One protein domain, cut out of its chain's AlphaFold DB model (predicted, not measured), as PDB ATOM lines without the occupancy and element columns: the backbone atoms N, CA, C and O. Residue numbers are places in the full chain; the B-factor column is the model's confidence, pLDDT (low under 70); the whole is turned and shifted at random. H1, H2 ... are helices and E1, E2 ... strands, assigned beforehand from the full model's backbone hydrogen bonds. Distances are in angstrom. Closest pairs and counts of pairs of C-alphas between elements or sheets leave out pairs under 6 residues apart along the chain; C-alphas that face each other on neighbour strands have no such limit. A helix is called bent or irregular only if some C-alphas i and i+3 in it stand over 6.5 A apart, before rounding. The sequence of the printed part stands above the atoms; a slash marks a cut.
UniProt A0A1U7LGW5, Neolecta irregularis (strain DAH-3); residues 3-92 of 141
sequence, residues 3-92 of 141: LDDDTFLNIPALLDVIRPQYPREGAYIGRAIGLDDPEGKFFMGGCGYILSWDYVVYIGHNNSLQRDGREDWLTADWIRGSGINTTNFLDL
ATOM      1  N   LEU A   3     -38.966  10.788  35.835       96.31
ATOM      2  CA  LEU A   3     -39.608  12.068  35.558       96.31
ATOM      3  C   LEU A   3     -38.578  13.007  34.921       96.31
ATOM      4  O   LEU A   3     -37.402  12.924  35.280       96.31
ATOM      5  N   ASP A   4     -39.010  13.862  33.998       96.06
ATOM      6  CA  ASP A   4     -38.177  14.965  33.508       96.06
ATOM      7  C   ASP A   4     -38.069  16.081  34.567       96.06
ATOM      8  O   ASP A   4     -38.908  16.202  35.465       96.06
ATOM      9  N   ASP A   5     -37.023  16.903  34.474       96.81
ATOM     10  CA  ASP A   5     -36.744  18.002  35.410       96.81
ATOM     11  C   ASP A   5     -37.676  19.215  35.241       96.81
ATOM     12  O   ASP A   5     -37.684  20.122  36.072       96.81
ATOM     13  N   ASP A   6     -38.498  19.210  34.195       96.69
ATOM     14  CA  ASP A   6     -39.506  20.217  33.885       96.69
ATOM     15  C   ASP A   6     -40.945  19.696  34.029       96.69
ATOM     16  O   ASP A   6     -41.876  20.261  33.442       96.69
ATOM     17  N   THR A   7     -41.138  18.640  34.827       97.69
ATOM     18  CA  THR A   7     -42.457  18.107  35.179       97.69
ATOM     19  C   THR A   7     -42.762  18.301  36.664       97.69
ATOM     20  O   THR A   7     -42.031  17.844  37.540       97.69
ATOM     21  N   PHE A   8     -43.903  18.916  36.973       97.88
ATOM     22  CA  PHE A   8     -44.473  18.918  38.321       97.88
ATOM     23  C   PHE A   8     -45.265  17.632  38.571       97.88
ATOM     24  O   PHE A   8     -46.015  17.193  37.699       97.88
ATOM     25  N   LEU A   9     -45.152  17.070  39.779       97.81
ATOM     26  CA  LEU A   9     -45.845  15.850  40.198       97.81
ATOM     27  C   LEU A   9     -46.794  16.114  41.377       97.81
ATOM     28  O   LEU A   9     -46.362  16.457  42.477       97.81
ATOM     29  N   ASN A  10     -48.083  15.856  41.172       97.50
ATOM     30  CA  ASN A  10     -49.103  15.835  42.216       97.50
ATOM     31  C   ASN A  10     -49.172  14.436  42.856       97.50
ATOM     32  O   ASN A  10     -49.891  13.547  42.393       97.50
ATOM     33  N   ILE A  11     -48.394  14.234  43.923       95.56
ATOM     34  CA  ILE A  11     -48.271  12.933  44.600       95.56
ATOM     35  C   ILE A  11     -49.617  12.414  45.143       95.56
ATOM     36  O   ILE A  11     -49.892  11.236  44.923       95.56
ATOM     37  N   PRO A  12     -50.474  13.217  45.812       95.44
ATOM     38  CA  PRO A  12     -51.792  12.748  46.245       95.44
ATOM     39  C   PRO A  12     -52.633  12.138  45.116       95.44
ATOM     40  O   PRO A  12     -53.044  10.987  45.230       95.44
ATOM     41  N   ALA A  13     -52.784  12.844  43.990       96.12
ATOM     42  CA  ALA A  13     -53.543  12.331  42.846       96.12
ATOM     43  C   ALA A  13     -52.911  11.068  42.240       96.12
ATOM     44  O   ALA A  13     -53.625  10.154  41.827       96.12
ATOM     45  N   LEU A  14     -51.573  10.974  42.212       95.44
ATOM     46  CA  LEU A  14     -50.903   9.740  41.802       95.44
ATOM     47  C   LEU A  14     -51.272   8.577  42.734       95.44
ATOM     48  O   LEU A  14     -51.599   7.486  42.264       95.44
ATOM     49  N   LEU A  15     -51.205   8.801  44.048       93.88
ATOM     50  CA  LEU A  15     -51.473   7.785  45.064       93.88
ATOM     51  C   LEU A  15     -52.908   7.267  45.001       93.88
ATOM     52  O   LEU A  15     -53.095   6.059  45.148       93.88
ATOM     53  N   ASP A  16     -53.884   8.129  44.726       93.94
ATOM     54  CA  ASP A  16     -55.286   7.732  44.550       93.94
ATOM     55  C   ASP A  16     -55.471   6.726  43.406       93.94
ATOM     56  O   ASP A  16     -56.361   5.878  43.445       93.94
ATOM     57  N   VAL A  17     -54.590   6.777  42.406       91.75
ATOM     58  CA  VAL A  17     -54.633   5.897  41.237       91.75
ATOM     59  C   VAL A  17     -53.842   4.605  41.449       91.75
ATOM     60  O   VAL A  17     -54.304   3.529  41.059       91.75
ATOM     61  N   ILE A  18     -52.659   4.682  42.067       90.62
ATOM     62  CA  ILE A  18     -51.765   3.517  42.188       90.62
ATOM     63  C   ILE A  18     -52.021   2.676  43.439       90.62
ATOM     64  O   ILE A  18     -51.788   1.467  43.408       90.62
ATOM     65  N   ARG A  19     -52.503   3.271  44.542       90.44
ATOM     66  CA  ARG A  19     -52.751   2.526  45.786       90.44
ATOM     67  C   ARG A  19     -53.797   1.432  45.605       90.44
ATOM     68  O   ARG A  19     -53.501   0.330  46.025       90.44
ATOM     69  N   PRO A  20     -54.958   1.634  44.960       85.81
ATOM     70  CA  PRO A  20     -55.946   0.559  44.830       85.81
ATOM     71  C   PRO A  20     -55.410  -0.696  44.126       85.81
ATOM     72  O   PRO A  20     -55.868  -1.799  44.403       85.81
ATOM     73  N   GLN A  21     -54.433  -0.524  43.233       74.56
ATOM     74  CA  GLN A  21     -53.867  -1.598  42.419       74.56
ATOM     75  C   GLN A  21     -52.610  -2.224  43.050       74.56
ATOM     76  O   GLN A  21     -52.256  -3.341  42.692       74.56
ATOM     77  N   TYR A  22     -51.932  -1.512  43.968       78.75
ATOM     78  CA  TYR A  22     -50.638  -1.871  44.575       78.75
ATOM     79  C   TYR A  22     -49.711  -2.691  43.650       78.75
ATOM     80  O   TYR A  22     -49.232  -3.756  44.051       78.75
ATOM     81  N   PRO A  23     -49.437  -2.232  42.416       81.00
ATOM     82  CA  PRO A  23     -48.803  -3.087  41.427       81.00
ATOM     83  C   PRO A  23     -47.320  -3.270  41.773       81.00
ATOM     84  O   PRO A  23     -46.538  -2.318  41.747       81.00
ATOM     85  N   ARG A  24     -46.933  -4.488  42.170       88.12
ATOM     86  CA  ARG A  24     -45.551  -4.815  42.576       88.12
ATOM     87  C   ARG A  24     -44.687  -5.352  41.437       88.12
ATOM     88  O   ARG A  24     -43.476  -5.161  41.479       88.12
ATOM     89  N   GLU A  25     -45.317  -5.946  40.432       93.69
ATOM     90  CA  GLU A  25     -44.693  -6.602  39.277       93.69
ATOM     91  C   GLU A  25     -45.451  -6.212  38.007       93.69
ATOM     92  O   GLU A  25     -46.631  -5.844  38.077       93.69
ATOM     93  N   GLY A  26     -44.792  -6.253  36.848       94.69
ATOM     94  CA  GLY A  26     -45.438  -6.006  35.555       94.69
ATOM     95  C   GLY A  26     -46.115  -4.633  35.415       94.69
ATOM     96  O   GLY A  26     -46.982  -4.456  34.558       94.69
ATOM     97  N   ALA A  27     -45.766  -3.668  36.269       95.75
ATOM     98  CA  ALA A  27     -46.262  -2.298  36.254       95.75
ATOM     99  C   ALA A  27     -45.535  -1.448  35.213       95.75
ATOM    100  O   ALA A  27     -44.312  -1.297  35.296       95.75
ATOM    101  N   TYR A  28     -46.307  -0.863  34.298       96.06
ATOM    102  CA  TYR A  28     -45.864   0.149  33.341       96.06
ATOM    103  C   TYR A  28     -46.945   1.229  33.256       96.06
ATOM    104  O   TYR A  28     -48.007   1.018  32.670       96.06
ATOM    105  N   ILE A  29     -46.706   2.355  33.931       96.19
ATOM    106  CA  ILE A  29     -47.725   3.376  34.207       96.19
ATOM    107  C   ILE A  29     -47.222   4.734  33.740       96.19
ATOM    108  O   ILE A  29     -46.116   5.133  34.093       96.19
ATOM    109  N   GLY A  30     -48.030   5.471  32.996       96.44
ATOM    110  CA  GLY A  30     -47.664   6.776  32.452       96.44
ATOM    111  C   GLY A  30     -48.730   7.253  31.481       96.44
ATOM    112  O   GLY A  30     -49.812   6.680  31.437       96.44
ATOM    113  N   ARG A  31     -48.449   8.292  30.696       96.56
ATOM    114  CA  ARG A  31     -49.326   8.660  29.577       96.56
ATOM    115  C   ARG A  31     -48.923   7.884  28.336       96.56
ATOM    116  O   ARG A  31     -47.831   8.109  27.815       96.56
ATOM    117  N   ALA A  32     -49.792   7.002  27.867       96.00
ATOM    118  CA  ALA A  32     -49.501   6.180  26.707       96.00
ATOM    119  C   ALA A  32     -49.586   6.997  25.406       96.00
ATOM    120  O   ALA A  32     -50.469   7.836  25.222       96.00
ATOM    121  N   ILE A  33     -48.654   6.741  24.490       94.81
ATOM    122  CA  ILE A  33     -48.607   7.303  23.138       94.81
ATOM    123  C   ILE A  33     -48.587   6.141  22.148       94.81
ATOM    124  O   ILE A  33     -47.800   5.213  22.325       94.81
ATOM    125  N   GLY A  34     -49.423   6.206  21.107       93.69
ATOM    126  CA  GLY A  34     -49.502   5.170  20.069       93.69
ATOM    127  C   GLY A  34     -50.363   3.963  20.448       93.69
ATOM    128  O   GLY A  34     -50.130   2.869  19.952       93.69
ATOM    129  N   LEU A  35     -51.347   4.123  21.344       90.44
ATOM    130  CA  LEU A  35     -52.296   3.042  21.667       90.44
ATOM    131  C   LEU A  35     -53.163   2.615  20.472       90.44
ATOM    132  O   LEU A  35     -53.723   1.523  20.482       90.44
ATOM    133  N   ASP A  36     -53.283   3.474  19.465       90.38
ATOM    134  CA  ASP A  36     -53.970   3.242  18.197       90.38
ATOM    135  C   ASP A  36     -53.064   2.633  17.110       90.38
ATOM    136  O   ASP A  36     -53.529   2.382  15.997       90.38
ATOM    137  N   ASP A  37     -51.790   2.373  17.416       90.25
ATOM    138  CA  ASP A  37     -50.855   1.747  16.486       90.25
ATOM    139  C   ASP A  37     -51.308   0.310  16.131       90.25
ATOM    140  O   ASP A  37     -51.489  -0.518  17.032       90.25
ATOM    141  N   PRO A  38     -51.472  -0.033  14.836       86.12
ATOM    142  CA  PRO A  38     -51.952  -1.353  14.413       86.12
ATOM    143  C   PRO A  38     -51.049  -2.526  14.814       86.12
ATOM    144  O   PRO A  38     -51.518  -3.660  14.898       86.12
ATOM    145  N   GLU A  39     -49.759  -2.276  15.048       86.56
ATOM    146  CA  GLU A  39     -48.792  -3.278  15.504       86.56
ATOM    147  C   GLU A  39     -48.725  -3.348  17.041       86.56
ATOM    148  O   GLU A  39     -47.904  -4.079  17.602       86.56
ATOM    149  N   GLY A  40     -49.579  -2.595  17.746       80.94
ATOM    150  CA  GLY A  40     -49.596  -2.508  19.205       80.94
ATOM    151  C   GLY A  40     -48.344  -1.832  19.771       80.94
ATOM    152  O   GLY A  40     -47.938  -2.099  20.913       80.94
ATOM    153  N   LYS A  41     -47.671  -0.997  18.973       87.94
ATOM    154  CA  LYS A  41     -46.471  -0.272  19.396       87.94
ATOM    155  C   LYS A  41     -46.851   1.033  20.083       87.94
ATOM    156  O   LYS A  41     -46.952   2.081  19.460       87.94
ATOM    157  N   PHE A  42     -46.964   0.964  21.405       93.62
ATOM    158  CA  PHE A  42     -47.074   2.138  22.264       93.62
ATOM    159  C   PHE A  42     -45.859   2.284  23.187       93.62
ATOM    160  O   PHE A  42     -45.113   1.328  23.425       93.62
ATOM    161  N   PHE A  43     -45.703   3.480  23.746       95.88
ATOM    162  CA  PHE A  43     -44.735   3.808  24.793       95.88
ATOM    163  C   PHE A  43     -45.343   4.802  25.789       95.88
ATOM    164  O   PHE A  43     -46.360   5.429  25.492       95.88
ATOM    165  N   MET A  44     -44.747   4.947  26.973       96.94
ATOM    166  CA  MET A  44     -45.137   5.998  27.916       96.94
ATOM    167  C   MET A  44     -44.332   7.260  27.638       96.94
ATOM    168  O   MET A  44     -43.110   7.201  27.578       96.94
ATOM    169  N   GLY A  45     -45.009   8.397  27.481       95.06
ATOM    170  CA  GLY A  45     -44.361   9.655  27.122       95.06
ATOM    171  C   GLY A  45     -43.274  10.082  28.112       95.06
ATOM    172  O   GLY A  45     -43.450   9.983  29.329       95.06
ATOM    173  N   GLY A  46     -42.177  10.629  27.578       92.38
ATOM    174  CA  GLY A  46     -40.991  11.027  28.341       92.38
ATOM    175  C   GLY A  46     -41.234  11.939  29.551       92.38
ATOM    176  O   GLY A  46     -40.467  11.856  30.503       92.38
ATOM    177  N   CYS A  47     -42.333  12.699  29.592       93.94
ATOM    178  CA  CYS A  47     -42.696  13.563  30.723       93.94
ATOM    179  C   CYS A  47     -42.677  12.859  32.096       93.94
ATOM    180  O   CYS A  47     -42.388  13.501  33.111       93.94
ATOM    181  N   GLY A  48     -42.946  11.547  32.136       96.56
ATOM    182  CA  GLY A  48     -42.872  10.745  33.347       96.56
ATOM    183  C   GLY A  48     -43.573   9.395  33.245       96.56
ATOM    184  O   GLY A  48     -44.659   9.282  32.678       96.56
ATOM    185  N   TYR A  49     -42.978   8.372  33.859       96.94
ATOM    186  CA  TYR A  49     -43.574   7.040  33.957       96.94
ATOM    187  C   TYR A  49     -43.040   6.245  35.163       96.94
ATOM    188  O   TYR A  49     -42.008   6.549  35.773       96.94
ATOM    189  N   ILE A  50     -43.763   5.194  35.538       96.12
ATOM    190  CA  ILE A  50     -43.457   4.305  36.656       96.12
ATOM    191  C   ILE A  50     -43.265   2.896  36.115       96.12
ATOM    192  O   ILE A  50     -44.095   2.389  35.361       96.12
ATOM    193  N   LEU A  51     -42.176   2.275  36.558       96.56
ATOM    194  CA  LEU A  51     -41.877   0.869  36.357       96.56
ATOM    195  C   LEU A  51     -41.910   0.152  37.704       96.56
ATOM    196  O   LEU A  51     -41.517   0.716  38.732       96.56
ATOM    197  N   SER A  52     -42.366  -1.089  37.669       95.81
ATOM    198  CA  SER A  52     -42.178  -2.062  38.750       95.81
ATOM    199  C   SER A  52     -40.714  -2.509  38.841       95.81
ATOM    200  O   SER A  52     -39.899  -2.245  37.951       95.81
ATOM    201  N   TRP A  53     -40.337  -3.096  39.980       95.75
ATOM    202  CA  TRP A  53     -38.928  -3.344  40.302       95.75
ATOM    203  C   TRP A  53     -38.301  -4.468  39.469       95.75
ATOM    204  O   TRP A  53     -37.118  -4.403  39.151       95.75
ATOM    205  N   ASP A  54     -39.087  -5.460  39.068       96.69
ATOM    206  CA  ASP A  54     -38.724  -6.499  38.099       96.69
ATOM    207  C   ASP A  54     -38.246  -5.902  36.764       96.69
ATOM    208  O   ASP A  54     -37.174  -6.280  36.284       96.69
ATOM    209  N   TYR A  55     -38.943  -4.900  36.216       97.44
ATOM    210  CA  TYR A  55     -38.458  -4.173  35.035       97.44
ATOM    211  C   TYR A  55     -37.161  -3.414  35.303       97.44
ATOM    212  O   TYR A  55     -36.251  -3.446  34.475       97.44
ATOM    213  N   VAL A  56     -37.049  -2.750  36.458       97.25
ATOM    214  CA  VAL A  56     -35.825  -2.020  36.828       97.25
ATOM    215  C   VAL A  56     -34.631  -2.973  36.912       97.25
ATOM    216  O   VAL A  56     -33.566  -2.672  36.374       97.25
ATOM    217  N   VAL A  57     -34.808  -4.143  37.531       97.50
ATOM    218  CA  VAL A  57     -33.775  -5.181  37.628       97.50
ATOM    219  C   VAL A  57     -33.420  -5.727  36.248       97.50
ATOM    220  O   VAL A  57     -32.231  -5.831  35.948       97.50
ATOM    221  N   TYR A  58     -34.410  -6.036  35.405       97.56
ATOM    222  CA  TYR A  58     -34.182  -6.520  34.043       97.56
ATOM    223  C   TYR A  58     -33.370  -5.515  33.211       97.56
ATOM    224  O   TYR A  58     -32.315  -5.862  32.678       97.56
ATOM    225  N   ILE A  59     -33.810  -4.255  33.149       97.25
ATOM    226  CA  ILE A  59     -33.156  -3.199  32.360       97.25
ATOM    227  C   ILE A  59     -31.759  -2.876  32.910       97.25
ATOM    228  O   ILE A  59     -30.822  -2.627  32.144       97.25
ATOM    229  N   GLY A  60     -31.614  -2.870  34.238       96.94
ATOM    230  CA  GLY A  60     -30.367  -2.531  34.920       96.94
ATOM    231  C   GLY A  60     -29.268  -3.584  34.774       96.94
ATOM    232  O   GLY A  60     -28.097  -3.221  34.724       96.94
ATOM    233  N   HIS A  61     -29.623  -4.870  34.673       97.31
ATOM    234  CA  HIS A  61     -28.646  -5.963  34.570       97.31
ATOM    235  C   HIS A  61     -28.437  -6.484  33.144       97.31
ATOM    236  O   HIS A  61     -27.494  -7.237  32.899       97.31
ATOM    237  N   ASN A  62     -29.291  -6.105  32.191       96.25
ATOM    238  CA  ASN A  62     -29.160  -6.545  30.809       96.25
ATOM    239  C   ASN A  62     -28.274  -5.582  29.996       96.25
ATOM    240  O   ASN A  62     -28.696  -4.508  29.554       96.25
ATOM    241  N   ASN A  63     -27.022  -5.989  29.782       95.25
ATOM    242  CA  ASN A  63     -26.039  -5.235  28.997       95.25
ATOM    243  C   ASN A  63     -26.233  -5.362  27.479       95.25
ATOM    244  O   ASN A  63     -25.626  -4.601  26.733       95.25
ATOM    245  N   SER A  64     -27.069  -6.296  27.021       96.25
ATOM    246  CA  SER A  64     -27.334  -6.530  25.596       96.25
ATOM    247  C   SER A  64     -28.435  -5.628  25.033       96.25
ATOM    248  O   SER A  64     -28.718  -5.683  23.839       96.25
ATOM    249  N   LEU A  65     -29.088  -4.823  25.878       97.06
ATOM    250  CA  LEU A  65     -30.115  -3.878  25.450       97.06
ATOM    251  C   LEU A  65     -29.501  -2.742  24.622       97.06
ATOM    252  O   LEU A  65     -28.493  -2.159  25.020       97.06
ATOM    253  N   GLN A  66     -30.151  -2.380  23.513       95.88
ATOM    254  CA  GLN A  66     -29.823  -1.172  22.753       95.88
ATOM    255  C   GLN A  66     -30.090   0.068  23.613       95.88
ATOM    256  O   GLN A  66     -31.176   0.188  24.178       95.88
ATOM    257  N   ARG A  67     -29.120   0.987  23.706       95.62
ATOM    258  CA  ARG A  67     -29.207   2.185  24.569       95.62
ATOM    259  C   ARG A  67     -29.134   3.518  23.828       95.62
ATOM    260  O   ARG A  67     -29.423   4.544  24.434       95.62
ATOM    261  N   ASP A  68     -28.823   3.510  22.534       95.94
ATOM    262  CA  ASP A  68     -28.861   4.726  21.722       95.94
ATOM    263  C   ASP A  68     -30.252   4.912  21.119       95.94
ATOM    264  O   ASP A  68     -30.751   4.030  20.414       95.94
ATOM    265  N   GLY A  69     -30.876   6.059  21.387       94.31
ATOM    266  CA  GLY A  69     -32.219   6.380  20.911       94.31
ATOM    267  C   GLY A  69     -32.985   7.297  21.861       94.31
ATOM    268  O   GLY A  69     -32.427   7.849  22.810       94.31
ATOM    269  N   ARG A  70     -34.284   7.469  21.592       94.75
ATOM    270  CA  ARG A  70     -35.191   8.162  22.518       94.75
ATOM    271  C   ARG A  70     -35.495   7.228  23.681       94.75
ATOM    272  O   ARG A  70     -35.951   6.110  23.465       94.75
ATOM    273  N   GLU A  71     -35.211   7.693  24.888       96.00
ATOM    274  CA  GLU A  71     -35.291   6.902  26.117       96.00
ATOM    275  C   GLU A  71     -36.664   6.243  26.309       96.00
ATOM    276  O   GLU A  71     -36.735   5.045  26.550       96.00
ATOM    277  N   ASP A  72     -37.746   6.989  26.117       95.94
ATOM    278  CA  ASP A  72     -39.118   6.513  26.295       95.94
ATOM    279  C   ASP A  72     -39.514   5.407  25.297       95.94
ATOM    280  O   ASP A  72     -40.150   4.415  25.667       95.94
ATOM    281  N   TRP A  73     -39.067   5.529  24.045       95.62
ATOM    282  CA  TRP A  73     -39.203   4.480  23.031       95.62
ATOM    283  C   TRP A  73     -38.391   3.236  23.385       95.62
ATOM    284  O   TRP A  73     -38.913   2.124  23.316       95.62
ATOM    285  N   LEU A  74     -37.126   3.417  23.778       97.06
ATOM    286  CA  LEU A  74     -36.254   2.309  24.167       97.06
ATOM    287  C   LEU A  74     -36.813   1.569  25.383       97.06
ATOM    288  O   LEU A  74     -36.855   0.344  25.377       97.06
ATOM    289  N   THR A  75     -37.316   2.292  26.383       97.31
ATOM    290  CA  THR A  75     -37.955   1.712  27.568       97.31
ATOM    291  C   THR A  75     -39.134   0.818  27.189       97.31
ATOM    292  O   THR A  75     -39.238  -0.305  27.687       97.31
ATOM    293  N   ALA A  76     -39.997   1.258  26.267       96.19
ATOM    294  CA  ALA A  76     -41.094   0.427  25.775       96.19
ATOM    295  C   ALA A  76     -40.605  -0.831  25.040       96.19
ATOM    296  O   ALA A  76     -41.193  -1.903  25.192       96.19
ATOM    297  N   ASP A  77     -39.529  -0.711  24.264       95.81
ATOM    298  CA  ASP A  77     -38.942  -1.831  23.529       95.81
ATOM    299  C   ASP A  77     -38.301  -2.856  24.478       95.81
ATOM    300  O   ASP A  77     -38.529  -4.062  24.352       95.81
ATOM    301  N   TRP A  78     -37.593  -2.391  25.513       97.31
ATOM    302  CA  TRP A  78     -37.034  -3.247  26.559       97.31
ATOM    303  C   TRP A  78     -38.122  -3.992  27.330       97.31
ATOM    304  O   TRP A  78     -37.973  -5.188  27.577       97.31
ATOM    305  N   ILE A  79     -39.222  -3.317  27.681       95.81
ATOM    306  CA  ILE A  79     -40.373  -3.934  28.354       95.81
ATOM    307  C   ILE A  79     -40.975  -5.031  27.475       95.81
ATOM    308  O   ILE A  79     -41.150  -6.157  27.943       95.81
ATOM    309  N   ARG A  80     -41.209  -4.745  26.189       93.25
ATOM    310  CA  ARG A  80     -41.750  -5.713  25.221       93.25
ATOM    311  C   ARG A  80     -40.845  -6.936  25.054       93.25
ATOM    312  O   ARG A  80     -41.341  -8.055  24.968       93.25
ATOM    313  N   GLY A  81     -39.528  -6.727  25.038       94.25
ATOM    314  CA  GLY A  81     -38.525  -7.786  24.907       94.25
ATOM    315  C   GLY A  81     -38.176  -8.518  26.208       94.25
ATOM    316  O   GLY A  81     -37.413  -9.478  26.164       94.25
ATOM    317  N   SER A  82     -38.695  -8.086  27.359       95.31
ATOM    318  CA  SER A  82     -38.279  -8.610  28.670       95.31
ATOM    319  C   SER A  82     -38.770 -10.020  28.990       95.31
ATOM    320  O   SER A  82     -38.186 -10.695  29.835       95.31
ATOM    321  N   GLY A  83     -39.868 -10.454  28.363       93.75
ATOM    322  CA  GLY A  83     -40.586 -11.671  28.748       93.75
ATOM    323  C   GLY A  83     -41.342 -11.567  30.083       93.75
ATOM    324  O   GLY A  83     -41.989 -12.535  30.481       93.75
ATOM    325  N   ILE A  84     -41.301 -10.416  30.765       94.31
ATOM    326  CA  ILE A  84     -42.106 -10.139  31.960       94.31
ATOM    327  C   ILE A  84     -43.555  -9.905  31.524       94.31
ATOM    328  O   ILE A  84     -43.834  -9.176  30.570       94.31
ATOM    329  N   ASN A  85     -44.500 -10.521  32.233       91.12
ATOM    330  CA  ASN A  85     -45.915 -10.329  31.949       91.12
ATOM    331  C   ASN A  85     -46.371  -8.943  32.435       91.12
ATOM    332  O   ASN A  85     -46.385  -8.673  33.636       91.12
ATOM    333  N   THR A  86     -46.773  -8.062  31.516       90.06
ATOM    334  CA  THR A  86     -47.295  -6.731  31.866       90.06
ATOM    335  C   THR A  86     -48.740  -6.844  32.353       90.06
ATOM    336  O   THR A  86     -49.682  -6.645  31.591       90.06
ATOM    337  N   THR A  87     -48.935  -7.166  33.629       87.25
ATOM    338  CA  THR A  87     -50.276  -7.297  34.229       87.25
ATOM    339  C   THR A  87     -50.823  -5.991  34.797       87.25
ATOM    340  O   THR A  87     -52.008  -5.915  35.101       87.25
ATOM    341  N   ASN A  88     -49.975  -4.971  34.957       90.31
ATOM    342  CA  ASN A  88     -50.309  -3.711  35.623       90.31
ATOM    343  C   ASN A  88     -49.987  -2.504  34.726       90.31
ATOM    344  O   ASN A  88     -49.315  -1.548  35.126       90.31
ATOM    345  N   PHE A  89     -50.445  -2.573  33.477       91.94
ATOM    346  CA  PHE A  89     -50.435  -1.435  32.566       91.94
ATOM    347  C   PHE A  89     -51.498  -0.413  32.983       91.94
ATOM    348  O   PHE A  89     -52.645  -0.781  33.244       91.94
ATOM    349  N   LEU A  90     -51.135   0.869  33.000       93.69
ATOM    350  CA  LEU A  90     -52.087   1.938  33.275       93.69
ATOM    351  C   LEU A  90     -51.758   3.205  32.489       93.69
ATOM    352  O   LEU A  90     -50.743   3.859  32.740       93.69
ATOM    353  N   ASP A  91     -52.661   3.571  31.580       95.88
ATOM    354  CA  ASP A  91     -52.632   4.866  30.907       95.88
ATOM    355  C   ASP A  91     -53.262   5.946  31.800       95.88
ATOM    356  O   ASP A  91     -54.434   5.880  32.175       95.88
ATOM    357  N   LEU A  92     -52.469   6.957  32.143       95.88
ATOM    358  CA  LEU A  92     -52.890   8.126  32.909       95.88
ATOM    359  C   LEU A  92     -53.614   9.163  32.038       95.88
ATOM    360  O   LEU A  92     -54.258  10.061  32.585       95.88
TER     361      LEU A  92
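Overview. This is residues 3 to 92 of the 141 residues of a protein of Neolecta irregularis (strain DAH-3) (UniProt A0A1U7LGW5). A small, twisted sheet of three strands has H3 packed slantwise over E2, while H2 and H1 only graze it and lie farther out. The printed part has 90 residues, with named elements in the order H1 E1 E2 H2 H3 E3; the sheet, E2 E1 E3, is mixed, as is the class, helices and strands. It is compact, with a radius of gyration of the C-alphas of 13.2 A, spanning 37 by 29 by 25 A.

Along the chain. H1, residues 11 to 18, begins at C-alpha 11 (-48.271, 12.933, 44.600). E1 is residues 27 to 33, 16.4 A long; E2, residues 43 to 51, bends by 126 degrees at residue 47. H2 is residues 53 to 61, H3 residues 71 to 81, 15.1 A. E3, residues 88 to 91, ends at C-alpha 91 (-52.632, 4.866, 30.907).

Arrangement. E1 and E2 form an antiparallel hairpin, N 33 and O 43 2.8 A apart. E1 and E3 are parallel, N 90 and O 28 3.1 A apart. H3's height over the sheet is 8.5 A; the closest C-alphas of E2 and H3 are Phe 43 and Ala 76, 5.1 A. Every O i to N i+4 pair is within hydrogen-bond range in H2 and H3, 3 of 4 in H1.

Size, cuts and confidence. The farthest C-alphas, of Pro 12 and Ser 64, are 37.4 A apart. The printed part has no cut and no long link; no printed residue is under 70 in pLDDT.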